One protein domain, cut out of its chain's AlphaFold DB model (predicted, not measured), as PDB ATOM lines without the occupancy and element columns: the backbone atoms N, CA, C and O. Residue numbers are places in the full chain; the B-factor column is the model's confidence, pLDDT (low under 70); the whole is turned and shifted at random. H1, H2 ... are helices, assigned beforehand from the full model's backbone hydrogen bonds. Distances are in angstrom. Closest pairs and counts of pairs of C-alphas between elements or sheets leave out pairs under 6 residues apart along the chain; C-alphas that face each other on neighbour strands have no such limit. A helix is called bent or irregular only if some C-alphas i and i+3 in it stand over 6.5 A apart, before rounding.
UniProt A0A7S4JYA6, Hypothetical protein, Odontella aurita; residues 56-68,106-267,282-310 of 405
ATOM      1  N   VAL A  56     135.146  71.777  87.910       83.50
ATOM      2  CA  VAL A  56     134.631  73.143  87.727       83.50
ATOM      3  C   VAL A  56     133.484  73.138  86.717       83.50
ATOM      4  O   VAL A  56     132.519  73.892  86.867       83.50
ATOM      5  N   GLU A  57     133.534  72.236  85.731       88.31
ATOM      6  CA  GLU A  57     132.443  72.001  84.794       88.31
ATOM      7  C   GLU A  57     131.141  71.661  85.530       88.31
ATOM      8  O   GLU A  57     130.129  72.310  85.285       88.31
ATOM      9  N   THR A  58     131.126  70.713  86.468       84.12
ATOM     10  CA  THR A  58     129.880  70.331  87.169       84.12
ATOM     11  C   THR A  58     129.331  71.439  88.072       84.12
ATOM     12  O   THR A  58     128.108  71.555  88.240       84.12
ATOM     13  N   LEU A  59     130.217  72.280  88.612       83.62
ATOM     14  CA  LEU A  59     129.856  73.402  89.471       83.62
ATOM     15  C   LEU A  59     129.198  74.552  88.696       83.62
ATOM     16  O   LEU A  59     128.225  75.132  89.187       83.62
ATOM     17  N   LEU A  60     129.713  74.882  87.508       86.81
ATOM     18  CA  LEU A  60     129.312  76.080  86.759       86.81
ATOM     19  C   LEU A  60     128.434  75.802  85.534       86.81
ATOM     20  O   LEU A  60     127.737  76.703  85.072       86.81
ATOM     21  N   THR A  61     128.457  74.583  84.992       88.94
ATOM     22  CA  THR A  61     127.894  74.320  83.664       88.94
ATOM     23  C   THR A  61     126.378  74.253  83.695       88.94
ATOM     24  O   THR A  61     125.776  73.296  84.190       88.94
ATOM     25  N   VAL A  62     125.742  75.251  83.088       87.50
ATOM     26  CA  VAL A  62     124.291  75.264  82.910       87.50
ATOM     27  C   VAL A  62     123.917  74.283  81.792       87.50
ATOM     28  O   VAL A  62     124.474  74.379  80.690       87.50
ATOM     29  N   PRO A  63     122.977  73.340  82.022       86.81
ATOM     30  CA  PRO A  63     122.565  72.379  81.005       86.81
ATOM     31  C   PRO A  63     122.080  73.058  79.723       86.81
ATOM     32  O   PRO A  63     121.299  74.006  79.765       86.81
ATOM     33  N   LEU A  64     122.457  72.518  78.562       85.12
ATOM     34  CA  LEU A  64     121.998  73.047  77.270       85.12
ATOM     35  C   LEU A  64     120.470  73.002  77.134       85.12
ATOM     36  O   LEU A  64     119.887  73.897  76.528       85.12
ATOM     37  N   ASP A  65     119.828  72.009  77.753       83.12
ATOM     38  CA  ASP A  65     118.368  71.904  77.808       83.12
ATOM     39  C   ASP A  65     117.731  73.109  78.508       83.12
ATOM     40  O   ASP A  65     116.628  73.498  78.148       83.12
ATOM     41  N   PHE A  66     118.424  73.720  79.478       82.62
ATOM     42  CA  PHE A  66     117.996  74.957  80.125       82.62
ATOM     43  C   PHE A  66     118.206  76.156  79.193       82.62
ATOM     44  O   PHE A  66     117.290  76.947  78.979       82.62
ATOM     45  N   ILE A  67     119.392  76.263  78.584       81.38
ATOM     46  CA  ILE A  67     119.760  77.399  77.722       81.38
ATOM     47  C   ILE A  67     118.835  77.497  76.504       81.38
ATOM     48  O   ILE A  67     118.387  78.578  76.116       81.38
ATOM     49  N   PHE A  68     118.528  76.349  75.910       82.38
ATOM     50  CA  PHE A  68     117.648  76.235  74.755       82.38
ATOM     51  C   PHE A  68     116.235  75.801  75.140       82.38
ATOM     52  O   PHE A  68     115.476  75.396  74.258       82.38
ATOM     53  N   THR A 106     112.659  81.794  72.930       78.19
ATOM     54  CA  THR A 106     113.610  81.315  73.933       78.19
ATOM     55  C   THR A 106     113.414  82.118  75.214       78.19
ATOM     56  O   THR A 106     113.074  83.304  75.148       78.19
ATOM     57  N   LEU A 107     113.589  81.472  76.367       82.69
ATOM     58  CA  LEU A 107     113.519  82.150  77.665       82.69
ATOM     59  C   LEU A 107     114.675  83.128  77.846       82.69
ATOM     60  O   LEU A 107     114.481  84.216  78.383       82.69
ATOM     61  N   LEU A 108     115.845  82.755  77.332       88.06
ATOM     62  CA  LEU A 108     117.036  83.583  77.354       88.06
ATOM     63  C   LEU A 108     117.099  84.514  76.147       88.06
ATOM     64  O   LEU A 108     116.738  84.147  75.015       88.06
ATOM     65  N   SER A 109     117.610  85.717  76.387       92.38
ATOM     66  CA  SER A 109     118.096  86.578  75.316       92.38
ATOM     67  C   SER A 109     119.355  85.980  74.672       92.38
ATOM     68  O   SER A 109     120.024  85.101  75.219       92.38
ATOM     69  N   ARG A 110     119.700  86.442  73.462       92.81
ATOM     70  CA  ARG A 110     120.904  85.954  72.763       92.81
ATOM     71  C   ARG A 110     122.187  86.271  73.533       92.81
ATOM     72  O   ARG A 110     123.126  85.490  73.456       92.81
ATOM     73  N   SER A 111     122.227  87.406  74.227       95.62
ATOM     74  CA  SER A 111     123.367  87.813  75.050       95.62
ATOM     75  C   SER A 111     123.482  86.964  76.314       95.62
ATOM     76  O   SER A 111     124.576  86.493  76.594       95.62
ATOM     77  N   GLU A 112     122.372  86.688  77.007       94.88
ATOM     78  CA  GLU A 112     122.349  85.798  78.184       94.88
ATOM     79  C   GLU A 112     122.866  84.401  77.829       94.88
ATOM     80  O   GLU A 112     123.818  83.900  78.427       94.88
ATOM     81  N   ALA A 113     122.304  83.804  76.772       93.81
ATOM     82  CA  ALA A 113     122.726  82.488  76.304       93.81
ATOM     83  C   ALA A 113     124.208  82.469  75.893       93.81
ATOM     84  O   ALA A 113     124.908  81.500  76.173       93.81
ATOM     85  N   ALA A 114     124.706  83.535  75.255       95.69
ATOM     86  CA  ALA A 114     126.113  83.630  74.876       95.69
ATOM     87  C   ALA A 114     127.046  83.691  76.095       95.69
ATOM     88  O   ALA A 114     128.091  83.042  76.077       95.69
ATOM     89  N   VAL A 115     126.673  84.423  77.151       97.00
ATOM     90  CA  VAL A 115     127.472  84.501  78.384       97.00
ATOM     91  C   VAL A 115     127.467  83.165  79.124       97.00
ATOM     92  O   VAL A 115     128.536  82.684  79.484       97.00
ATOM     93  N   LEU A 116     126.318  82.501  79.263       94.00
ATOM     94  CA  LEU A 116     126.256  81.173  79.892       94.00
ATOM     95  C   LEU A 116     127.066  80.122  79.118       94.00
ATOM     96  O   LEU A 116     127.803  79.341  79.715       94.00
ATOM     97  N   LEU A 117     127.006  80.129  77.783       94.88
ATOM     98  CA  LEU A 117     127.855  79.258  76.965       94.88
ATOM     99  C   LEU A 117     129.345  79.584  77.130       94.88
ATOM    100  O   LEU A 117     130.168  78.668  77.133       94.88
ATOM    101  N   ARG A 118     129.699  80.867  77.287       96.56
ATOM    102  CA  ARG A 118     131.080  81.272  77.564       96.56
ATOM    103  C   ARG A 118     131.544  80.763  78.927       96.56
ATOM    104  O   ARG A 118     132.650  80.240  78.998       96.56
ATOM    105  N   VAL A 119     130.705  80.842  79.962       96.31
ATOM    106  CA  VAL A 119     130.990  80.266  81.286       96.31
ATOM    107  C   VAL A 119     131.223  78.759  81.185       96.31
ATOM    108  O   VAL A 119     132.246  78.283  81.668       96.31
ATOM    109  N   ASN A 120     130.352  78.021  80.486       94.38
ATOM    110  CA  ASN A 120     130.527  76.580  80.274       94.38
ATOM    111  C   ASN A 120     131.870  76.268  79.587       94.38
ATOM    112  O   ASN A 120     132.596  75.372  80.009       94.38
ATOM    113  N   GLN A 121     132.232  77.025  78.545       95.75
ATOM    114  CA  GLN A 121     133.517  76.850  77.866       95.75
ATOM    115  C   GLN A 121     134.703  77.117  78.806       95.75
ATOM    116  O   GLN A 121     135.651  76.337  78.826       95.75
ATOM    117  N   LEU A 122     134.658  78.208  79.576       96.38
ATOM    118  CA  LEU A 122     135.721  78.577  80.513       96.38
ATOM    119  C   LEU A 122     135.864  77.557  81.654       96.38
ATOM    120  O   LEU A 122     136.983  77.276  82.076       96.38
ATOM    121  N   ALA A 123     134.761  76.962  82.112       94.19
ATOM    122  CA  ALA A 123     134.779  75.891  83.104       94.19
ATOM    123  C   ALA A 123     135.519  74.646  82.580       94.19
ATOM    124  O   ALA A 123     136.407  74.127  83.255       94.19
ATOM    125  N   VAL A 124     135.242  74.236  81.337       93.56
ATOM    126  CA  VAL A 124     135.967  73.135  80.676       93.56
ATOM    127  C   VAL A 124     137.446  73.482  80.469       93.56
ATOM    128  O   VAL A 124     138.315  72.639  80.696       93.56
ATOM    129  N   GLU A 125     137.763  74.720  80.062       95.38
ATOM    130  CA  GLU A 125     139.155  75.185  79.963       95.38
ATOM    131  C   GLU A 125     139.879  75.048  81.318       95.38
ATOM    132  O   GLU A 125     141.013  74.564  81.355       95.38
ATOM    133  N   MET A 126     139.218  75.383  82.432       94.81
ATOM    134  CA  MET A 126     139.778  75.249  83.781       94.81
ATOM    135  C   MET A 126     140.063  73.789  84.168       94.81
ATOM    136  O   MET A 126     141.156  73.486  84.650       94.81
ATOM    137  N   ASP A 127     139.137  72.869  83.894       93.12
ATOM    138  CA  ASP A 127     139.329  71.442  84.190       93.12
ATOM    139  C   ASP A 127     140.488  70.839  83.377       93.12
ATOM    140  O   ASP A 127     141.301  70.054  83.886       93.12
ATOM    141  N   VAL A 128     140.640  71.255  82.114       94.25
ATOM    142  CA  VAL A 128     141.784  70.861  81.279       94.25
ATOM    143  C   VAL A 128     143.096  71.380  81.875       94.25
ATOM    144  O   VAL A 128     144.064  70.619  81.974       94.25
ATOM    145  N   LEU A 129     143.141  72.642  82.308       94.81
ATOM    146  CA  LEU A 129     144.317  73.232  82.954       94.81
ATOM    147  C   LEU A 129     144.692  72.489  84.246       94.81
ATOM    148  O   LEU A 129     145.862  72.138  84.434       94.81
ATOM    149  N   GLN A 130     143.709  72.163  85.090       92.19
ATOM    150  CA  GLN A 130     143.913  71.384  86.313       92.19
ATOM    151  C   GLN A 130     144.446  69.973  86.012       92.19
ATOM    152  O   GLN A 130     145.384  69.503  86.669       92.19
ATOM    153  N   SER A 131     143.918  69.310  84.977       93.00
ATOM    154  CA  SER A 131     144.404  68.003  84.513       93.00
ATOM    155  C   SER A 131     145.862  68.066  84.041       93.00
ATOM    156  O   SER A 131     146.677  67.202  84.385       93.00
ATOM    157  N   VAL A 132     146.231  69.107  83.286       93.75
ATOM    158  CA  VAL A 132     147.608  69.320  82.810       93.75
ATOM    159  C   VAL A 132     148.564  69.574  83.977       93.75
ATOM    160  O   VAL A 132     149.630  68.953  84.028       93.75
ATOM    161  N   ALA A 133     148.187  70.430  84.932       94.44
ATOM    162  CA  ALA A 133     148.990  70.684  86.128       94.44
ATOM    163  C   ALA A 133     149.212  69.406  86.944       94.44
ATOM    164  O   ALA A 133     150.348  69.095  87.305       94.44
ATOM    165  N   SER A 134     148.155  68.623  87.163       93.00
ATOM    166  CA  SER A 134     148.231  67.374  87.925       93.00
ATOM    167  C   SER A 134     149.179  66.369  87.263       93.00
ATOM    168  O   SER A 134     150.124  65.893  87.895       93.00
ATOM    169  N   LYS A 135     149.048  66.156  85.946       93.19
ATOM    170  CA  LYS A 135     149.961  65.292  85.171       93.19
ATOM    171  C   LYS A 135     151.413  65.779  85.208       93.19
ATOM    172  O   LYS A 135     152.338  64.965  85.275       93.19
ATOM    173  N   ALA A 136     151.643  67.092  85.155       94.00
ATOM    174  CA  ALA A 136     152.984  67.668  85.251       94.00
ATOM    175  C   ALA A 136     153.613  67.412  86.635       94.00
ATOM    176  O   ALA A 136     154.782  67.014  86.732       94.00
ATOM    177  N   LEU A 137     152.835  67.571  87.707       93.25
ATOM    178  CA  LEU A 137     153.274  67.298  89.076       93.25
ATOM    179  C   LEU A 137     153.549  65.808  89.305       93.25
ATOM    180  O   LEU A 137     154.584  65.459  89.877       93.25
ATOM    181  N   ASP A 138     152.701  64.920  88.792       93.31
ATOM    182  CA  ASP A 138     152.908  63.472  88.888       93.31
ATOM    183  C   ASP A 138     154.169  63.027  88.147       93.31
ATOM    184  O   ASP A 138     154.978  62.257  88.675       93.31
ATOM    185  N   ARG A 139     154.418  63.591  86.960       92.31
ATOM    186  CA  ARG A 139     155.658  63.346  86.215       92.31
ATOM    187  C   ARG A 139     156.886  63.828  86.985       92.31
ATOM    188  O   ARG A 139     157.893  63.120  87.036       92.31
ATOM    189  N   THR A 140     156.791  64.990  87.630       94.81
ATOM    190  CA  THR A 140     157.851  65.525  88.500       94.81
ATOM    191  C   THR A 140     158.165  64.562  89.643       94.81
ATOM    192  O   THR A 140     159.334  64.245  89.888       94.81
ATOM    193  N   ARG A 141     157.132  64.037  90.313       93.69
ATOM    194  CA  ARG A 141     157.272  63.063  91.409       93.69
ATOM    195  C   ARG A 141     157.918  61.766  90.926       93.69
ATOM    196  O   ARG A 141     158.924  61.342  91.493       93.69
ATOM    197  N   LEU A 142     157.422  61.192  89.832       94.94
ATOM    198  CA  LEU A 142     157.944  59.948  89.266       94.94
ATOM    199  C   LEU A 142     159.414  60.083  88.842       94.94
ATOM    200  O   LEU A 142     160.243  59.227  89.165       94.94
ATOM    201  N   CYS A 143     159.783  61.174  88.167       94.06
ATOM    202  CA  CYS A 143     161.172  61.416  87.781       94.06
ATOM    203  C   CYS A 143     162.084  61.647  88.995       94.06
ATOM    204  O   CYS A 143     163.214  61.149  89.006       94.06
ATOM    205  N   ARG A 144     161.602  62.345  90.033       94.19
ATOM    206  CA  ARG A 144     162.319  62.523  91.306       94.19
ATOM    207  C   ARG A 144     162.583  61.180  91.990       94.19
ATOM    208  O   ARG A 144     163.704  60.938  92.442       94.19
ATOM    209  N   ASP A 145     161.605  60.282  91.995       94.75
ATOM    210  CA  ASP A 145     161.738  58.953  92.593       94.75
ATOM    211  C   ASP A 145     162.737  58.078  91.835       94.75
ATOM    212  O   ASP A 145     163.599  57.435  92.449       94.75
ATOM    213  N   ILE A 146     162.679  58.081  90.498       93.19
ATOM    214  CA  ILE A 146     163.646  57.370  89.649       93.19
ATOM    215  C   ILE A 146     165.053  57.927  89.878       93.19
ATOM    216  O   ILE A 146     165.984  57.153  90.121       93.19
ATOM    217  N   ARG A 147     165.217  59.257  89.877       93.25
ATOM    218  CA  ARG A 147     166.498  59.915  90.169       93.25
ATOM    219  C   ARG A 147     167.044  59.475  91.527       93.25
ATOM    220  O   ARG A 147     168.186  59.021  91.609       93.25
ATOM    221  N   GLY A 148     166.217  59.506  92.572       91.62
ATOM    222  CA  GLY A 148     166.598  59.059  93.911       91.62
ATOM    223  C   GLY A 148     166.977  57.574  93.978       91.62
ATOM    224  O   GLY A 148     167.836  57.184  94.772       91.62
ATOM    225  N   ARG A 149     166.380  56.710  93.146       90.88
ATOM    226  CA  ARG A 149     166.778  55.293  93.023       90.88
ATOM    227  C   ARG A 149     168.131  55.141  92.319       90.88
ATOM    228  O   ARG A 149     168.975  54.393  92.814       90.88
ATOM    229  N   ILE A 150     168.372  55.871  91.226       89.88
ATOM    230  CA  ILE A 150     169.654  55.854  90.496       89.88
ATOM    231  C   ILE A 150     170.795  56.325  91.407       89.88
ATOM    232  O   ILE A 150     171.828  55.659  91.510       89.88
ATOM    233  N   GLU A 151     170.592  57.429  92.126       88.88
ATOM    234  CA  GLU A 151     171.593  57.983  93.041       88.88
ATOM    235  C   GLU A 151     171.908  57.026  94.203       88.88
ATOM    236  O   GLU A 151     173.080  56.830  94.539       88.88
ATOM    237  N   ARG A 152     170.895  56.359  94.780       88.25
ATOM    238  CA  ARG A 152     171.096  55.331  95.819       88.25
ATOM    239  C   ARG A 152     171.876  54.122  95.303       88.25
ATOM    240  O   ARG A 152     172.788  53.653  95.987       88.25
ATOM    241  N   CYS A 153     171.577  53.645  94.095       83.69
ATOM    242  CA  CYS A 153     172.319  52.552  93.463       83.69
ATOM    243  C   CYS A 153     173.796  52.910  93.224       83.69
ATOM    244  O   CYS A 153     174.663  52.064  93.434       83.69
ATOM    245  N   GLY A 154     174.091  54.162  92.855       77.88
ATOM    246  CA  GLY A 154     175.458  54.642  92.626       77.88
ATOM    247  C   GLY A 154     176.323  54.766  93.886       77.88
ATOM    248  O   GLY A 154     177.543  54.627  93.805       77.88
ATOM    249  N   ARG A 155     175.720  54.984  95.065       79.25
ATOM    250  CA  ARG A 155     176.447  55.056  96.350       79.25
ATOM    251  C   ARG A 155     176.854  53.679  96.888       79.25
ATOM    252  O   ARG A 155     177.766  53.585  97.706       79.25
ATOM    253  N   SER A 156     176.212  52.602  96.431       78.19
ATOM    254  CA  SER A 156     176.501  51.250  96.910       78.19
ATOM    255  C   SER A 156     177.748  50.677  96.222       78.19
ATOM    256  O   SER A 156     177.730  50.352  95.034       78.19
ATOM    257  N   ALA A 157     178.847  50.524  96.970       60.47
ATOM    258  CA  ALA A 157     180.148  50.089  96.442       60.47
ATOM    259  C   ALA A 157     180.103  48.742  95.688       60.47
ATOM    260  O   ALA A 157     180.849  48.557  94.729       60.47
ATOM    261  N   ARG A 158     179.184  47.837  96.059       64.06
ATOM    262  CA  ARG A 158     178.994  46.522  95.414       64.06
ATOM    263  C   ARG A 158     178.249  46.565  94.069       64.06
ATOM    264  O   ARG A 158     178.256  45.565  93.366       64.06
ATOM    265  N   ARG A 159     177.605  47.682  93.693       62.22
ATOM    266  CA  ARG A 159     176.781  47.801  92.463       62.22
ATOM    267  C   ARG A 159     177.245  48.903  91.503       62.22
ATOM    268  O   ARG A 159     176.487  49.318  90.626       62.22
ATOM    269  N   ARG A 160     178.496  49.365  91.629       60.06
ATOM    270  CA  ARG A 160     179.031  50.465  90.805       60.06
ATOM    271  C   ARG A 160     178.929  50.194  89.302       60.06
ATOM    272  O   ARG A 160     178.543  51.102  88.571       60.06
ATOM    273  N   ILE A 161     179.180  48.957  88.866       63.34
ATOM    274  CA  ILE A 161     179.171  48.574  87.444       63.34
ATOM    275  C   ILE A 161     177.764  48.735  86.843       63.34
ATOM    276  O   ILE A 161     177.614  49.385  85.818       63.34
ATOM    277  N   GLY A 162     176.713  48.262  87.527       65.44
ATOM    278  CA  GLY A 162     175.328  48.413  87.052       65.44
ATOM    279  C   GLY A 162     174.810  49.858  87.086       65.44
ATOM    280  O   GLY A 162     174.004  50.250  86.248       65.44
ATOM    281  N   SER A 163     175.296  50.682  88.021       70.88
ATOM    282  CA  SER A 163     174.879  52.090  88.139       70.88
ATOM    283  C   SER A 163     175.492  53.019  87.081       70.88
ATOM    284  O   SER A 163     174.924  54.072  86.792       70.88
ATOM    285  N   ALA A 164     176.634  52.639  86.495       76.31
ATOM    286  CA  ALA A 164     177.332  53.455  85.505       76.31
ATOM    287  C   ALA A 164     176.490  53.654  84.233       76.31
ATOM    288  O   ALA A 164     176.444  54.761  83.704       76.31
ATOM    289  N   TYR A 165     175.753  52.622  83.813       85.06
ATOM    290  CA  TYR A 165     174.884  52.657  82.631       85.06
ATOM    291  C   TYR A 165     173.606  53.489  82.822       85.06
ATOM    292  O   TYR A 165     172.995  53.898  81.842       85.06
ATOM    293  N   LEU A 166     173.209  53.774  84.069       86.81
ATOM    294  CA  LEU A 166     172.015  54.572  84.380       86.81
ATOM    295  C   LEU A 166     172.319  56.065  84.562       86.81
ATOM    296  O   LEU A 166     171.413  56.890  84.467       86.81
ATOM    297  N   ARG A 167     173.584  56.443  84.796       86.00
ATOM    298  CA  ARG A 167     173.991  57.856  84.913       86.00
ATOM    299  C   ARG A 167     173.642  58.716  83.690       86.00
ATOM    300  O   ARG A 167     173.210  59.845  83.915       86.00
ATOM    301  N   PRO A 168     173.768  58.234  82.438       91.75
ATOM    302  CA  PRO A 168     173.363  58.999  81.259       91.75
ATOM    303  C   PRO A 168     171.875  59.369  81.222       91.75
ATOM    304  O   PRO A 168     171.502  60.275  80.488       91.75
ATOM    305  N   LEU A 169     171.022  58.715  82.022       92.19
ATOM    306  CA  LEU A 169     169.601  59.059  82.124       92.19
ATOM    307  C   LEU A 169     169.344  60.268  83.035       92.19
ATOM    308  O   LEU A 169     168.269  60.855  82.962       92.19
ATOM    309  N   LEU A 170     170.297  60.668  83.888       92.81
ATOM    310  CA  LEU A 170     170.098  61.777  84.832       92.81
ATOM    311  C   LEU A 170     169.792  63.119  84.139       92.81
ATOM    312  O   LEU A 170     168.852  63.779  84.580       92.81
ATOM    313  N   PRO A 171     170.488  63.523  83.056       94.38
ATOM    314  CA  PRO A 171     170.116  64.720  82.301       94.38
ATOM    315  C   PRO A 171     168.708  64.632  81.701       94.38
ATOM    316  O   PRO A 171     167.958  65.600  81.763       94.38
ATOM    317  N   LEU A 172     168.305  63.465  81.185       93.75
ATOM    318  CA  LEU A 172     166.955  63.267  80.642       93.75
ATOM    319  C   LEU A 172     165.887  63.383  81.735       93.75
ATOM    320  O   LEU A 172     164.850  64.005  81.523       93.75
ATOM    321  N   LEU A 173     166.149  62.833  82.923       94.00
ATOM    322  CA  LEU A 173     165.266  62.971  84.083       94.00
ATOM    323  C   LEU A 173     165.199  64.410  84.596       94.00
ATOM    324  O   LEU A 173     164.156  64.811  85.099       94.00
ATOM    325  N   GLN A 174     166.274  65.188  84.468       94.00
ATOM    326  CA  GLN A 174     166.257  66.614  84.792       94.00
ATOM    327  C   GLN A 174     165.345  67.378  83.821       94.00
ATOM    328  O   GLN A 174     164.428  68.065  84.263       94.00
ATOM    329  N   VAL A 175     165.522  67.186  82.511       95.75
ATOM    330  CA  VAL A 175     164.707  67.876  81.499       95.75
ATOM    331  C   VAL A 175     163.233  67.470  81.604       95.75
ATOM    332  O   VAL A 175     162.355  68.322  81.705       95.75
ATOM    333  N   HIS A 176     162.933  66.170  81.638       93.06
ATOM    334  CA  HIS A 176     161.549  65.679  81.644       93.06
ATOM    335  C   HIS A 176     160.869  65.702  83.013       93.06
ATOM    336  O   HIS A 176     159.641  65.629  83.071       93.06
ATOM    337  N   GLY A 177     161.647  65.740  84.092       92.88
ATOM    338  CA  GLY A 177     161.151  65.680  85.462       92.88
ATOM    339  C   GLY A 177     161.167  67.010  86.197       92.88
ATOM    340  O   GLY A 177     160.464  67.133  87.186       92.88
ATOM    341  N   ALA A 178     161.947  67.992  85.750       90.81
ATOM    342  CA  ALA A 178     161.999  69.305  86.382       90.81
ATOM    343  C   ALA A 178     161.692  70.420  85.385       90.81
ATOM    344  O   ALA A 178     160.794  71.218  85.639       90.81
ATOM    345  N   ASP A 179     162.385  70.462  84.246       94.88
ATOM    346  CA  ASP A 179     162.294  71.617  83.350       94.88
ATOM    347  C   ASP A 179     160.945  71.651  82.614       94.88
ATOM    348  O   ASP A 179     160.201  72.618  82.745       94.88
ATOM    349  N   VAL A 180     160.567  70.574  81.918       94.81
ATOM    350  CA  VAL A 180     159.294  70.508  81.175       94.81
ATOM    351  C   VAL A 180     158.073  70.683  82.094       94.81
ATOM    352  O   VAL A 180     157.235  71.534  81.789       94.81
ATOM    353  N   PRO A 181     157.949  69.967  83.233       94.62
ATOM    354  CA  PRO A 181     156.834  70.186  84.151       94.62
ATOM    355  C   PRO A 181     156.783  71.600  84.724       94.62
ATOM    356  O   PRO A 181     155.701  72.159  84.855       94.62
ATOM    357  N   ARG A 182     157.936  72.212  85.024       95.19
ATOM    358  CA  ARG A 182     157.987  73.595  85.512       95.19
ATOM    359  C   ARG A 182     157.438  74.577  84.482       95.19
ATOM    360  O   ARG A 182     156.709  75.487  84.858       95.19
ATOM    361  N   TRP A 183     157.779  74.402  83.205       95.75
ATOM    362  CA  TRP A 183     157.240  75.234  82.127       95.75
ATOM    363  C   TRP A 183     155.734  75.019  81.961       95.75
ATOM    364  O   TRP A 183     154.997  75.992  81.842       95.75
ATOM    365  N   ALA A 184     155.273  73.766  82.026       95.25
ATOM    366  CA  ALA A 184     153.850  73.442  81.969       95.25
ATOM    367  C   ALA A 184     153.068  74.085  83.126       95.25
ATOM    368  O   ALA A 184     152.061  74.735  82.884       95.25
ATOM    369  N   VAL A 185     153.555  73.978  84.367       94.81
ATOM    370  CA  VAL A 185     152.913  74.592  85.544       94.81
ATOM    371  C   VAL A 185     152.919  76.119  85.455       94.81
ATOM    372  O   VAL A 185     151.916  76.745  85.777       94.81
ATOM    373  N   ALA A 186     154.006  76.732  84.979       95.00
ATOM    374  CA  ALA A 186     154.056  78.181  84.773       95.00
ATOM    375  C   ALA A 186     153.043  78.650  83.714       95.00
ATOM    376  O   ALA A 186     152.379  79.667  83.907       95.00
ATOM    377  N   HIS A 187     152.896  77.897  82.620       95.31
ATOM    378  CA  HIS A 187     151.879  78.171  81.607       95.31
ATOM    379  C   HIS A 187     150.464  78.005  82.170       95.31
ATOM    380  O   HIS A 187     149.649  78.909  82.011       95.31
ATOM    381  N   VAL A 188     150.201  76.916  82.901       95.50
ATOM    382  CA  VAL A 188     148.906  76.697  83.558       95.50
ATOM    383  C   VAL A 188     148.573  77.834  84.518       95.50
ATOM    384  O   VAL A 188     147.454  78.325  84.483       95.50
ATOM    385  N   ALA A 189     149.523  78.308  85.328       93.50
ATOM    386  CA  ALA A 189     149.290  79.430  86.238       93.50
ATOM    387  C   ALA A 189     148.895  80.717  85.488       93.50
ATOM    388  O   ALA A 189     147.956  81.404  85.889       93.50
ATOM    389  N   SER A 190     149.568  81.016  84.372       95.25
ATOM    390  CA  SER A 190     149.234  82.166  83.522       95.25
ATOM    391  C   SER A 190     147.839  82.041  82.900       95.25
ATOM    392  O   SER A 190     147.069  82.998  82.928       95.25
ATOM    393  N   GLU A 191     147.505  80.875  82.345       96.31
ATOM    394  CA  GLU A 191     146.194  80.639  81.728       96.31
ATOM    395  C   GLU A 191     145.067  80.597  82.762       96.31
ATOM    396  O   GLU A 191     143.992  81.125  82.507       96.31
ATOM    397  N   THR A 192     145.321  80.053  83.953       94.38
ATOM    398  CA  THR A 192     144.359  80.056  85.067       94.38
ATOM    399  C   THR A 192     143.993  81.489  85.443       94.38
ATOM    400  O   THR A 192     142.813  81.808  85.551       94.38
ATOM    401  N   GLY A 193     144.983  82.384  85.554       93.88
ATOM    402  CA  GLY A 193     144.736  83.807  85.804       93.88
ATOM    403  C   GLY A 193     143.891  84.468  84.709       93.88
ATOM    404  O   GLY A 193     142.956  85.206  85.018       93.88
ATOM    405  N   ARG A 194     144.161  84.156  83.431       96.69
ATOM    406  CA  ARG A 194     143.337  84.625  82.302       96.69
ATOM    407  C   ARG A 194     141.892  84.139  82.435       96.69
ATOM    408  O   ARG A 194     140.979  84.958  82.395       96.69
ATOM    409  N   VAL A 195     141.684  82.835  82.614       96.62
ATOM    410  CA  VAL A 195     140.345  82.235  82.710       96.62
ATOM    411  C   VAL A 195     139.564  82.819  83.890       96.62
ATOM    412  O   VAL A 195     138.404  83.177  83.713       96.62
ATOM    413  N   LEU A 196     140.192  82.996  85.058       94.88
ATOM    414  CA  LEU A 196     139.547  83.610  86.225       94.88
ATOM    415  C   LEU A 196     139.108  85.055  85.956       94.88
ATOM    416  O   LEU A 196     137.976  85.405  86.271       94.88
ATOM    417  N   SER A 197     139.951  85.868  85.308       96.31
ATOM    418  CA  SER A 197     139.584  87.248  84.952       96.31
ATOM    419  C   SER A 197     138.418  87.321  83.956       96.31
ATOM    420  O   SER A 197     137.575  88.216  84.026       96.31
ATOM    421  N   GLU A 198     138.326  86.362  83.031       97.62
ATOM    422  CA  GLU A 198     137.207  86.291  82.089       97.62
ATOM    423  C   GLU A 198     135.922  85.787  82.750       97.62
ATOM    424  O   GLU A 198     134.836  86.281  82.435       97.62
ATOM    425  N   LEU A 199     136.034  84.830  83.677       96.19
ATOM    426  CA  LEU A 199     134.914  84.363  84.486       96.19
ATOM    427  C   LEU A 199     134.347  85.502  85.340       96.19
ATOM    428  O   LEU A 199     133.133  85.689  85.342       96.19
ATOM    429  N   GLU A 200     135.194  86.308  85.980       96.06
ATOM    430  CA  GLU A 200     134.778  87.497  86.737       96.06
ATOM    431  C   GLU A 200     133.964  88.473  85.865       96.06
ATOM    432  O   GLU A 200     132.875  88.909  86.246       96.06
ATOM    433  N   GLY A 201     134.426  88.738  84.637       97.06
ATOM    434  CA  GLY A 201     133.673  89.539  83.668       97.06
ATOM    435  C   GLY A 201     132.316  88.925  83.296       97.06
ATOM    436  O   GLY A 201     131.328  89.648  83.143       97.06
ATOM    437  N   CYS A 202     132.239  87.596  83.185       97.50
ATOM    438  CA  CYS A 202     130.977  86.891  82.951       97.50
ATOM    439  C   CYS A 202     130.036  86.986  84.160       97.50
ATOM    440  O   CYS A 202     128.847  87.228  83.965       97.50
ATOM    441  N   ALA A 203     130.543  86.850  85.389       96.25
ATOM    442  CA  ALA A 203     129.749  86.959  86.613       96.25
ATOM    443  C   ALA A 203     129.102  88.343  86.752       96.25
ATOM    444  O   ALA A 203     127.901  88.440  87.001       96.25
ATOM    445  N   ALA A 204     129.861  89.411  86.484       97.00
ATOM    446  CA  ALA A 204     129.333  90.774  86.486       97.00
ATOM    447  C   ALA A 204     128.204  90.968  85.454       97.00
ATOM    448  O   ALA A 204     127.196  91.612  85.748       97.00
ATOM    449  N   ALA A 205     128.347  90.394  84.254       97.69
ATOM    450  CA  ALA A 205     127.304  90.439  83.229       97.69
ATOM    451  C   ALA A 205     126.064  89.617  83.625       97.69
ATOM    452  O   ALA A 205     124.941  90.087  83.445       97.69
ATOM    453  N   LEU A 206     126.257  88.420  84.189       96.25
ATOM    454  CA  LEU A 206     125.165  87.563  84.657       96.25
ATOM    455  C   LEU A 206     124.363  88.221  85.775       96.25
ATOM    456  O   LEU A 206     123.142  88.154  85.729       96.25
ATOM    457  N   ARG A 207     125.006  88.931  86.709       95.56
ATOM    458  CA  ARG A 207     124.289  89.678  87.751       95.56
ATOM    459  C   ARG A 207     123.386  90.771  87.171       95.56
ATOM    460  O   ARG A 207     122.230  90.895  87.560       95.56
ATOM    461  N   GLN A 208     123.872  91.519  86.178       97.00
ATOM    462  CA  GLN A 208     123.040  92.514  85.485       97.00
ATOM    463  C   GLN A 208     121.849  91.864  84.768       97.00
ATOM    464  O   GLN A 208     120.753  92.427  84.761       97.00
ATOM    465  N   PHE A 209     122.048  90.693  84.155       96.75
ATOM    466  CA  PHE A 209     120.951  89.947  83.539       96.75
ATOM    467  C   PHE A 209     119.967  89.406  84.575       96.75
ATOM    468  O   PHE A 209     118.762  89.535  84.356       96.75
ATOM    469  N   ALA A 210     120.450  88.925  85.722       95.06
ATOM    470  CA  ALA A 210     119.614  88.449  86.814       95.06
ATOM    471  C   ALA A 210     118.685  89.563  87.318       95.06
ATOM    472  O   ALA A 210     117.469  89.375  87.367       95.06
ATOM    473  N   GLU A 211     119.218  90.761  87.581       95.38
ATOM    474  CA  GLU A 211     118.432  91.936  87.989       95.38
ATOM    475  C   GLU A 211     117.370  92.323  86.944       95.38
ATOM    476  O   GLU A 211     116.205  92.573  87.273       95.38
ATOM    477  N   GLN A 212     117.745  92.337  85.659       95.75
ATOM    478  CA  GLN A 212     116.820  92.638  84.561       95.75
ATOM    479  C   GLN A 212     115.712  91.587  84.448       95.75
ATOM    480  O   GLN A 212     114.537  91.934  84.312       95.75
ATOM    481  N   ASN A 213     116.069  90.305  84.515       93.75
ATOM    482  CA  ASN A 213     115.132  89.191  84.439       93.75
ATOM    483  C   ASN A 213     114.188  89.170  85.645       93.75
ATOM    484  O   ASN A 213     112.997  88.897  85.470       93.75
ATOM    485  N   TRP A 214     114.678  89.533  86.831       93.44
ATOM    486  CA  TRP A 214     113.868  89.670  88.037       93.44
ATOM    487  C   TRP A 214     112.847  90.808  87.905       93.44
ATOM    488  O   TRP A 214     111.652  90.578  88.082       93.44
ATOM    489  N   SER A 215     113.270  91.995  87.453       94.00
ATOM    490  CA  SER A 215     112.355  93.123  87.210       94.00
ATOM    491  C   SER A 215     111.306  92.815  86.132       94.00
ATOM    492  O   SER A 215     110.129  93.147  86.278       94.00
ATOM    493  N   VAL A 216     111.697  92.134  85.047       90.88
ATOM    494  CA  VAL A 216     110.754  91.689  84.008       90.88
ATOM    495  C   VAL A 216     109.771  90.664  84.570       90.88
ATOM    496  O   VAL A 216     108.585  90.717  84.240       90.88
ATOM    497  N   ALA A 217     110.230  89.741  85.417       89.44
ATOM    498  CA  ALA A 217     109.356  88.782  86.076       89.44
ATOM    499  C   ALA A 217     108.304  89.491  86.944       89.44
ATOM    500  O   ALA A 217     107.129  89.150  86.830       89.44
ATOM    501  N   GLU A 218     108.686  90.495  87.739       89.25
ATOM    502  CA  GLU A 218     107.750  91.297  88.546       89.25
ATOM    503  C   GLU A 218     106.716  92.028  87.686       89.25
ATOM    504  O   GLU A 218     105.517  91.868  87.901       89.25
ATOM    505  N   GLN A 219     107.151  92.725  86.634       90.88
ATOM    506  CA  GLN A 219     106.238  93.431  85.726       90.88
ATOM    507  C   GLN A 219     105.238  92.485  85.048       90.88
ATOM    508  O   GLN A 219     104.078  92.843  84.842       90.88
ATOM    509  N   LEU A 220     105.668  91.268  84.697       86.69
ATOM    510  CA  LEU A 220     104.773  90.235  84.175       86.69
ATOM    511  C   LEU A 220     103.784  89.754  85.247       86.69
ATOM    512  O   LEU A 220     102.625  89.499  84.922       86.69
ATOM    513  N   CYS A 221     104.208  89.642  86.507       84.25
ATOM    514  CA  CYS A 221     103.313  89.283  87.607       84.25
ATOM    515  C   CYS A 221     102.235  90.358  87.822       84.25
ATOM    516  O   CYS A 221     101.054  90.021  87.918       84.25
ATOM    517  N   ASP A 222     102.623  91.634  87.807       85.56
ATOM    518  CA  ASP A 222     101.714  92.770  87.985       85.56
ATOM    519  C   ASP A 222     100.739  92.923  86.812       85.56
ATOM    520  O   ASP A 222      99.544  93.147  87.004       85.56
ATOM    521  N   ALA A 223     101.228  92.768  85.576       85.19
ATOM    522  CA  ALA A 223     100.424  92.961  84.371       85.19
ATOM    523  C   ALA A 223      99.368  91.866  84.159       85.19
ATOM    524  O   ALA A 223      98.296  92.145  83.617       85.19
ATOM    525  N   PHE A 224      99.672  90.623  84.543       79.38
ATOM    526  CA  PHE A 224      98.778  89.480  84.332       79.38
ATOM    527  C   PHE A 224      97.987  89.072  85.578       79.38
ATOM    528  O   PHE A 224      97.121  88.206  85.465       79.38
ATOM    529  N   GLY A 225      98.230  89.726  86.719       63.59
ATOM    530  CA  GLY A 225      97.569  89.443  87.987       63.59
ATOM    531  C   GLY A 225      98.035  88.112  88.571       63.59
ATOM    532  O   GLY A 225      97.579  87.043  88.166       63.59
ATOM    533  N   TYR A 226      98.935  88.172  89.549       62.78
ATOM    534  CA  TYR A 226      99.296  87.018  90.367       62.78
ATOM    535  C   TYR A 226      98.190  86.769  91.397       62.78
ATOM    536  O   TYR A 226      98.258  87.222  92.535       62.78
ATOM    537  N   ASP A 227      97.127  86.084  90.993       57.62
ATOM    538  CA  ASP A 227      96.213  85.509  91.971       57.62
ATOM    539  C   ASP A 227      96.792  84.156  92.390       57.62
ATOM    540  O   ASP A 227      96.575  83.128  91.749       57.62
ATOM    541  N   GLU A 228      97.602  84.183  93.451       57.62
ATOM    542  CA  GLU A 228      98.290  83.024  94.041       57.62
ATOM    543  C   GLU A 228      97.314  81.867  94.363       57.62
ATOM    544  O   GLU A 228      97.712  80.704  94.426       57.62
ATOM    545  N   ASN A 229      96.012  82.170  94.470       54.47
ATOM    546  CA  ASN A 229      94.936  81.216  94.730       54.47
ATOM    547  C   ASN A 229      94.269  80.621  93.482       54.47
ATOM    548  O   ASN A 229      93.618  79.577  93.592       54.47
ATOM    549  N   THR A 230      94.403  81.220  92.295       51.50
ATOM    550  CA  THR A 230      93.928  80.589  91.061       51.50
ATOM    551  C   THR A 230      95.095  79.926  90.353       51.50
ATOM    552  O   THR A 230      95.878  80.541  89.636       51.50
ATOM    553  N   LEU A 231      95.147  78.601  90.503       51.34
ATOM    554  CA  LEU A 231      95.994  77.646  89.780       51.34
ATOM    555  C   LEU A 231      95.700  77.627  88.255       51.34
ATOM    556  O   LEU A 231      95.660  76.573  87.620       51.34
ATOM    557  N   SER A 232      95.410  78.785  87.654       43.81
ATOM    558  CA  SER A 232      95.073  78.956  86.249       43.81
ATOM    559  C   SER A 232      96.334  78.770  85.413       43.81
ATOM    560  O   SER A 232      97.187  79.641  85.261       43.81
ATOM    561  N   THR A 233      96.439  77.557  84.891       52.22
ATOM    562  CA  THR A 233      97.628  76.889  84.357       52.22
ATOM    563  C   THR A 233      98.132  77.461  83.023       52.22
ATOM    564  O   THR A 233      98.972  76.851  82.370       52.22
ATOM    565  N   THR A 234      97.611  78.597  82.547       52.31
ATOM    566  CA  THR A 234      97.764  78.975  81.130       52.31
ATOM    567  C   THR A 234      98.334  80.368  80.859       52.31
ATOM    568  O   THR A 234      98.671  80.631  79.708       52.31
ATOM    569  N   GLY A 235      98.473  81.246  81.862       52.12
ATOM    570  CA  GLY A 235      98.912  82.642  81.653       52.12
ATOM    571  C   GLY A 235     100.156  83.096  82.428       52.12
ATOM    572  O   GLY A 235     100.895  83.944  81.937       52.12
ATOM    573  N   THR A 236     100.430  82.520  83.601       56.56
ATOM    574  CA  THR A 236     101.424  83.030  84.573       56.56
ATOM    575  C   THR A 236     102.799  82.352  84.504       56.56
ATOM    576  O   THR A 236     103.720  82.737  85.225       56.56
ATOM    577  N   GLY A 237     102.975  81.365  83.614       72.50
ATOM    578  CA  GLY A 237     104.203  80.565  83.522       72.50
ATOM    579  C   GLY A 237     105.456  81.381  83.199       72.50
ATOM    580  O   GLY A 237     106.493  81.166  83.815       72.50
ATOM    581  N   LEU A 238     105.347  82.382  82.319       80.81
ATOM    582  CA  LEU A 238     106.510  83.142  81.845       80.81
ATOM    583  C   LEU A 238     107.179  83.977  82.949       80.81
ATOM    584  O   LEU A 238     108.399  84.084  82.970       80.81
ATOM    585  N   GLY A 239     106.399  84.555  83.871       84.38
ATOM    586  CA  GLY A 239     106.952  85.304  85.005       84.38
ATOM    587  C   GLY A 239     107.736  84.393  85.953       84.38
ATOM    588  O   GLY A 239     108.838  84.732  86.372       84.38
ATOM    589  N   ARG A 240     107.214  83.186  86.219       84.31
ATOM    590  CA  ARG A 240     107.915  82.163  87.008       84.31
ATOM    591  C   ARG A 240     109.178  81.667  86.301       84.31
ATOM    592  O   ARG A 240     110.220  81.577  86.933       84.31
ATOM    593  N   GLU A 241     109.091  81.381  85.003       85.44
ATOM    594  CA  GLU A 241     110.234  80.964  84.180       85.44
ATOM    595  C   GLU A 241     111.332  82.038  84.171       85.44
ATOM    596  O   GLU A 241     112.503  81.714  84.331       85.44
ATOM    597  N   LYS A 242     110.968  83.323  84.052       89.69
ATOM    598  CA  LYS A 242     111.929  84.434  84.116       89.69
ATOM    599  C   LYS A 242     112.554  84.619  85.497       89.69
ATOM    600  O   LYS A 242     113.749  84.883  85.568       89.69
ATOM    601  N   ARG A 243     111.791  84.412  86.574       90.06
ATOM    602  CA  ARG A 243     112.338  84.394  87.937       90.06
ATOM    603  C   ARG A 243     113.340  83.250  88.127       90.06
ATOM    604  O   ARG A 243     114.431  83.492  88.621       90.06
ATOM    605  N   ALA A 244     113.016  82.049  87.644       88.00
ATOM    606  CA  ALA A 244     113.930  80.907  87.684       88.00
ATOM    607  C   ALA A 244     115.219  81.158  86.878       88.00
ATOM    608  O   ALA A 244     116.291  80.725  87.288       88.00
ATOM    609  N   VAL A 245     115.135  81.867  85.746       90.69
ATOM    610  CA  VAL A 245     116.327  82.306  84.999       90.69
ATOM    611  C   VAL A 245     117.197  83.235  85.839       90.69
ATOM    612  O   VAL A 245     118.389  82.968  85.952       90.69
ATOM    613  N   ALA A 246     116.611  84.261  86.459       91.62
ATOM    614  CA  ALA A 246     117.356  85.186  87.311       91.62
ATOM    615  C   ALA A 246     118.056  84.463  88.476       91.62
ATOM    616  O   ALA A 246     119.217  84.731  88.764       91.62
ATOM    617  N   GLU A 247     117.381  83.496  89.104       90.50
ATOM    618  CA  GLU A 247     117.952  82.683  90.187       90.50
ATOM    619  C   GLU A 247     119.127  81.808  89.714       90.50
ATOM    620  O   GLU A 247     120.114  81.666  90.434       90.50
ATOM    621  N   VAL A 248     119.064  81.245  88.500       90.56
ATOM    622  CA  VAL A 248     120.195  80.500  87.913       90.56
ATOM    623  C   VAL A 248     121.364  81.430  87.599       90.56
ATOM    624  O   VAL A 248     122.505  81.083  87.890       90.56
ATOM    625  N   GLU A 249     121.101  82.593  87.003       93.31
ATOM    626  CA  GLU A 249     122.137  83.574  86.663       93.31
ATOM    627  C   GLU A 249     122.864  84.077  87.916       93.31
ATOM    628  O   GLU A 249     124.095  84.128  87.914       93.31
ATOM    629  N   GLU A 250     122.127  84.347  88.999       91.62
ATOM    630  CA  GLU A 250     122.705  84.727  90.290       91.62
ATOM    631  C   GLU A 250     123.481  83.569  90.931       91.62
ATOM    632  O   GLU A 250     124.606  83.743  91.384       91.62
ATOM    633  N   ALA A 251     122.953  82.342  90.897       88.81
ATOM    634  CA  ALA A 251     123.680  81.194  91.437       88.81
ATOM    635  C   ALA A 251     125.001  80.927  90.692       88.81
ATOM    636  O   ALA A 251     126.001  80.552  91.309       88.81
ATOM    637  N   VAL A 252     125.028  81.104  89.366       91.69
ATOM    638  CA  VAL A 252     126.259  80.990  88.570       91.69
ATOM    639  C   VAL A 252     127.226  82.124  88.918       91.69
ATOM    640  O   VAL A 252     128.412  81.853  89.115       91.69
ATOM    641  N   SER A 253     126.748  83.370  89.022       93.31
ATOM    642  CA  SER A 253     127.598  84.523  89.346       93.31
ATOM    643  C   SER A 253     128.233  84.383  90.736       93.31
ATOM    644  O   SER A 253     129.456  84.484  90.845       93.31
ATOM    645  N   SER A 254     127.459  84.018  91.766       89.19
ATOM    646  CA  SER A 254     127.963  83.790  93.128       89.19
ATOM    647  C   SER A 254     129.004  82.669  93.194       89.19
ATOM    648  O   SER A 254     130.018  82.790  93.882       89.19
ATOM    649  N   ARG A 255     128.809  81.574  92.445       88.31
ATOM    650  CA  ARG A 255     129.791  80.474  92.386       88.31
ATOM    651  C   ARG A 255     131.094  80.896  91.722       88.31
ATOM    652  O   ARG A 255     132.161  80.498  92.183       88.31
ATOM    653  N   ILE A 256     131.020  81.691  90.654       91.88
ATOM    654  CA  ILE A 256     132.213  82.241  90.007       91.88
ATOM    655  C   ILE A 256     132.982  83.130  90.989       91.88
ATOM    656  O   ILE A 256     134.195  82.988  91.110       91.88
ATOM    657  N   GLU A 257     132.294  84.003  91.719       89.75
ATOM    658  CA  GLU A 257     132.930  84.871  92.714       89.75
ATOM    659  C   GLU A 257     133.581  84.079  93.841       89.75
ATOM    660  O   GLU A 257     134.719  84.365  94.201       89.75
ATOM    661  N   GLY A 258     132.920  83.028  94.332       85.38
ATOM    662  CA  GLY A 258     133.511  82.101  95.295       85.38
ATOM    663  C   GLY A 258     134.787  81.436  94.766       85.38
ATOM    664  O   GLY A 258     135.788  81.370  95.477       85.38
ATOM    665  N   LEU A 259     134.796  80.993  93.502       86.88
ATOM    666  CA  LEU A 259     135.993  80.430  92.862       86.88
ATOM    667  C   LEU A 259     137.128  81.455  92.743       86.88
ATOM    668  O   LEU A 259     138.278  81.134  93.042       86.88
ATOM    669  N   VAL A 260     136.817  82.684  92.327       88.56
ATOM    670  CA  VAL A 260     137.797  83.777  92.224       88.56
ATOM    671  C   VAL A 260     138.342  84.141  93.604       88.56
ATOM    672  O   VAL A 260     139.556  84.292  93.753       88.56
ATOM    673  N   ALA A 261     137.489  84.208  94.627       85.06
ATOM    674  CA  ALA A 261     137.898  84.454  96.004       85.06
ATOM    675  C   ALA A 261     138.851  83.357  96.496       85.06
ATOM    676  O   ALA A 261     139.958  83.667  96.916       85.06
ATOM    677  N   MET A 262     138.503  82.075  96.338       81.81
ATOM    678  CA  MET A 262     139.386  80.962  96.723       81.81
ATOM    679  C   MET A 262     140.735  80.976  95.992       81.81
ATOM    680  O   MET A 262     141.749  80.574  96.557       81.81
ATOM    681  N   ALA A 263     140.766  81.424  94.735       83.19
ATOM    682  CA  ALA A 263     141.994  81.487  93.948       83.19
ATOM    683  C   ALA A 263     142.888  82.692  94.291       83.19
ATOM    684  O   ALA A 263     144.104  82.623  94.102       83.19
ATOM    685  N   THR A 264     142.297  83.794  94.757       79.19
ATOM    686  CA  THR A 264     142.995  85.060  95.051       79.19
ATOM    687  C   THR A 264     143.281  85.268  96.529       79.19
ATOM    688  O   THR A 264     144.152  86.070  96.861       79.19
ATOM    689  N   GLN A 265     142.589  84.545  97.410       74.06
ATOM    690  CA  GLN A 265     142.836  84.559  98.840       74.06
ATOM    691  C   GLN A 265     144.181  83.875  99.106       74.06
ATOM    692  O   GLN A 265     144.279  82.686  99.410       74.06
ATOM    693  N   GLU A 266     145.256  84.650  98.969       54.66
ATOM    694  CA  GLU A 266     146.510  84.361  99.644       54.66
ATOM    695  C   GLU A 266     146.151  84.159 101.122       54.66
ATOM    696  O   GLU A 266     145.490  85.010 101.711       54.66
ATOM    697  N   HIS A 267     146.474  82.991 101.689       45.69
ATOM    698  CA  HIS A 267     146.217  82.655 103.091       45.69
ATOM    699  C   HIS A 267     146.948  83.632 104.034       45.69
ATOM    700  O   HIS A 267     147.944  83.280 104.666       45.69
ATOM    701  N   PHE A 282     126.220  81.161  99.156       51.00
ATOM    702  CA  PHE A 282     126.090  79.732  98.995       51.00
ATOM    703  C   PHE A 282     124.723  79.189  99.431       51.00
ATOM    704  O   PHE A 282     124.417  78.042  99.102       51.00
ATOM    705  N   ASP A 283     123.852  79.993 100.051       55.16
ATOM    706  CA  ASP A 283     122.556  79.525 100.580       55.16
ATOM    707  C   ASP A 283     121.558  79.079  99.491       55.16
ATOM    708  O   ASP A 283     120.675  78.252  99.725       55.16
ATOM    709  N   ILE A 284     121.704  79.589  98.263       49.94
ATOM    710  CA  ILE A 284     120.802  79.277  97.134       49.94
ATOM    711  C   ILE A 284     121.285  78.042  96.342       49.94
ATOM    712  O   ILE A 284     120.545  77.470  95.543       49.94
ATOM    713  N   GLY A 285     122.521  77.584  96.573       54.28
ATOM    714  CA  GLY A 285     123.179  76.576  95.739       54.28
ATOM    715  C   GLY A 285     123.820  75.414  96.486       54.28
ATOM    716  O   GLY A 285     124.443  74.581  95.824       54.28
ATOM    717  N   THR A 286     123.694  75.357  97.809       59.56
ATOM    718  CA  THR A 286     124.201  74.265  98.643       59.56
ATOM    719  C   THR A 286     123.063  73.366  99.108       59.56
ATOM    720  O   THR A 286     121.927  73.793  99.321       59.56
ATOM    721  N   ASP A 287     123.343  72.073  99.185       58.41
ATOM    722  CA  ASP A 287     122.442  71.116  99.795       58.41
ATOM    723  C   ASP A 287     122.387  71.386 101.301       58.41
ATOM    724  O   ASP A 287     123.397  71.331 101.997       58.41
ATOM    725  N   LYS A 288     121.189  71.681 101.807       64.31
ATOM    726  CA  LYS A 288     120.955  72.064 103.205       64.31
ATOM    727  C   LYS A 288     121.324  70.962 104.200       64.31
ATOM    728  O   LYS A 288     121.500  71.254 105.379       64.31
ATOM    729  N   GLU A 289     121.398  69.710 103.750       60.59
ATOM    730  CA  GLU A 289     121.740  68.571 104.605       60.59
ATOM    731  C   GLU A 289     123.248  68.313 104.672       60.59
ATOM    732  O   GLU A 289     123.758  67.919 105.721       60.59
ATOM    733  N   THR A 290     123.966  68.534 103.569       62.91
ATOM    734  CA  THR A 290     125.395  68.200 103.448       62.91
ATOM    735  C   THR A 290     126.309  69.423 103.474       62.91
ATOM    736  O   THR A 290     127.496  69.289 103.761       62.91
ATOM    737  N   GLY A 291     125.775  70.614 103.196       65.81
ATOM    738  CA  GLY A 291     126.546  71.832 102.952       65.81
ATOM    739  C   GLY A 291     127.323  71.810 101.630       65.81
ATOM    740  O   GLY A 291     128.066  72.745 101.345       65.81
ATOM    741  N   GLU A 292     127.181  70.757 100.817       67.94
ATOM    742  CA  GLU A 292     127.891  70.620  99.545       67.94
ATOM    743  C   GLU A 292     127.178  71.373  98.423       67.94
ATOM    744  O   GLU A 292     125.956  71.522  98.408       67.94
ATOM    745  N   PHE A 293     127.935  71.825  97.425       67.75
ATOM    746  CA  PHE A 293     127.354  72.471  96.256       67.75
ATOM    747  C   PHE A 293     126.490  71.497  95.458       67.75
ATOM    748  O   PHE A 293     126.947  70.457  94.985       67.75
ATOM    749  N   LEU A 294     125.240  71.884  95.209       76.56
ATOM    750  CA  LEU A 294     124.398  71.176  94.257       76.56
ATOM    751  C   LEU A 294     124.997  71.335  92.851       76.56
ATOM    752  O   LEU A 294     125.217  72.468  92.412       76.56
ATOM    753  N   PRO A 295     125.216  70.252  92.089       82.50
ATOM    754  CA  PRO A 295     125.622  70.380  90.697       82.50
ATOM    755  C   PRO A 295     124.567  71.180  89.924       82.50
ATOM    756  O   PRO A 295     123.361  71.063  90.174       82.50
ATOM    757  N   MET A 296     125.020  72.019  88.991       85.00
ATOM    758  CA  MET A 296     124.170  73.026  88.340       85.00
ATOM    759  C   MET A 296     122.970  72.399  87.609       85.00
ATOM    760  O   MET A 296     121.872  72.951  87.576       85.00
ATOM    761  N   ASN A 297     123.121  71.170  87.112       83.50
ATOM    762  CA  ASN A 297     122.028  70.405  86.516       83.50
ATOM    763  C   ASN A 297     120.865  70.113  87.485       83.50
ATOM    764  O   ASN A 297     119.707  70.129  87.061       83.50
ATOM    765  N   LYS A 298     121.149  69.841  88.764       82.88
ATOM    766  CA  LYS A 298     120.141  69.601  89.800       82.88
ATOM    767  C   LYS A 298     119.456  70.911  90.160       82.88
ATOM    768  O   LYS A 298     118.228  70.930  90.191       82.88
ATOM    769  N   LEU A 299     120.224  71.991  90.323       83.06
ATOM    770  CA  LEU A 299     119.686  73.322  90.611       83.06
ATOM    771  C   LEU A 299     118.733  73.793  89.499       83.06
ATOM    772  O   LEU A 299     117.562  74.055  89.764       83.06
ATOM    773  N   CYS A 300     119.171  73.784  88.235       83.50
ATOM    774  CA  CYS A 300     118.329  74.188  87.104       83.50
ATOM    775  C   CYS A 300     117.035  73.361  87.002       83.50
ATOM    776  O   CYS A 300     115.976  73.900  86.681       83.50
ATOM    777  N   ARG A 301     117.092  72.051  87.288       82.69
ATOM    778  CA  ARG A 301     115.897  71.190  87.306       82.69
ATOM    779  C   ARG A 301     114.957  71.533  88.457       82.69
ATOM    780  O   ARG A 301     113.751  71.576  88.238       82.69
ATOM    781  N   GLN A 302     115.482  71.777  89.657       81.44
ATOM    782  CA  GLN A 302     114.669  72.160  90.813       81.44
ATOM    783  C   GLN A 302     113.933  73.480  90.565       81.44
ATOM    784  O   GLN A 302     112.736  73.559  90.834       81.44
ATOM    785  N   LEU A 303     114.608  74.472  89.980       79.19
ATOM    786  CA  LEU A 303     114.025  75.785  89.699       79.19
ATOM    787  C   LEU A 303     112.977  75.740  88.576       79.19
ATOM    788  O   LEU A 303     111.891  76.304  88.718       79.19
ATOM    789  N   LEU A 304     113.236  75.005  87.487       73.00
ATOM    790  CA  LEU A 304     112.286  74.889  86.372       73.00
ATOM    791  C   LEU A 304     111.093  73.966  86.663       73.00
ATOM    792  O   LEU A 304     109.980  74.241  86.220       73.00
ATOM    793  N   CYS A 305     111.296  72.862  87.387       71.00
ATOM    794  CA  CYS A 305     110.222  71.917  87.720       71.00
ATOM    795  C   CYS A 305     109.478  72.274  89.020       71.00
ATOM    796  O   CYS A 305     108.492  71.614  89.346       71.00
ATOM    797  N   GLY A 306     109.973  73.290  89.737       54.69
ATOM    798  CA  GLY A 306     109.565  73.833  91.032       54.69
ATOM    799  C   GLY A 306     108.616  72.998  91.888       54.69
ATOM    800  O   GLY A 306     107.425  72.950  91.597       54.69
ATOM    801  N   ALA A 307     109.155  72.435  92.977       41.97
ATOM    802  CA  ALA A 307     108.497  71.850  94.161       41.97
ATOM    803  C   ALA A 307     107.353  70.824  93.956       41.97
ATOM    804  O   ALA A 307     106.839  70.286  94.929       41.97
ATOM    805  N   GLY A 308     106.944  70.522  92.722       40.84
ATOM    806  CA  GLY A 308     105.846  69.598  92.407       40.84
ATOM    807  C   GLY A 308     106.276  68.322  91.683       40.84
ATOM    808  O   GLY A 308     105.431  67.498  91.345       40.84
ATOM    809  N   CYS A 309     107.575  68.147  91.418       39.03
ATOM    810  CA  CYS A 309     108.118  67.010  90.665       39.03
ATOM    811  C   CYS A 309     109.012  66.080  91.501       39.03
ATOM    812  O   CYS A 309     109.868  65.392  90.942       39.03
ATOM    813  N   ASP A 310     108.765  65.962  92.806       42.12
ATOM    814  CA  ASP A 310     109.428  64.957  93.658       42.12
ATOM    815  C   ASP A 310     109.186  63.510  93.174       42.12
ATOM    816  O   ASP A 310     109.889  62.578  93.556       42.12
TER     817      ASP A 310
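This is residues 56 to 68, 106 to 267 and 282 to 310 of the 405 residues of the protein "Hypothetical protein" of Odontella aurita (UniProt A0A7S4JYA6). A long, slender rod is built on one very long helix, H5, which bends slightly but runs nearly straight; H3 runs back alongside its first part and H6 alongside its later part. Little H4 sits at the H3 to H5 turn, while short H1 packs on H3, H6 and H7. The printed part has 204 residues with seven named helices, H1 to H7 in order, and no named strand: all helix. It is extended, with a radius of gyration of the C-alphas of 25.9 A and spans of 92 by 33 by 32 A.

H5, residues 169 to 224, was assigned as one helix by its hydrogen bonds but is bent: C-alphas 177 and 180 are 6.7 A apart. Its arms are H5a, residues 169 to 177, from (169.601, 59.059, 82.124), and H5b, residues 180 to 224, 63.5 A long, ending at (98.778, 89.480, 84.332). H3 is residues 110 to 155, 67.8 A; H6 is 237 to 264, 40.7 A. H1 is 56 to 60, H2 64 to 67, H7 296 to 305, and H4 157 to 164, irregular with C-alphas 158 and 161 8.2 A apart.

H5b touches H3, closest C-alphas Ala 136 and Pro 181 at 4.7 A, a shallow tilt of 24 degrees, opposite ways. H5b and H6 form a helical hairpin, closest C-alphas Ala 210 and Ala 246 at 4.0 A. H1 touches H3, closest C-alphas Glu 57 and Ala 123 at 4.8 A. H7 touches H6, closest C-alphas Ala 244 and Leu 303 at 5.5 A. H2 is close to but not clearly touching H3, closest C-alphas Ile 67 and Ala 113 at 6.1 A. Every O i to N i+4 pair is within hydrogen-bond range in H1, H3, H5a, H5b, H6 and H7; H4 has 2 of 4, and H2 is too short for one.

The C-alphas of Arg 158 and Gly 225 are the two farthest apart, 92.3 A. Residues 69 to 105 and 268 to 281 are not printed, with C-alpha gaps of 6.5 A and 20.7 A. The H5 to H6 link is long, and its residues 229 to 234 stand free. The model's pLDDT is under 70 at 157 to 162, 225 to 236, 266 to 267, 282 to 293 and 306 to 310.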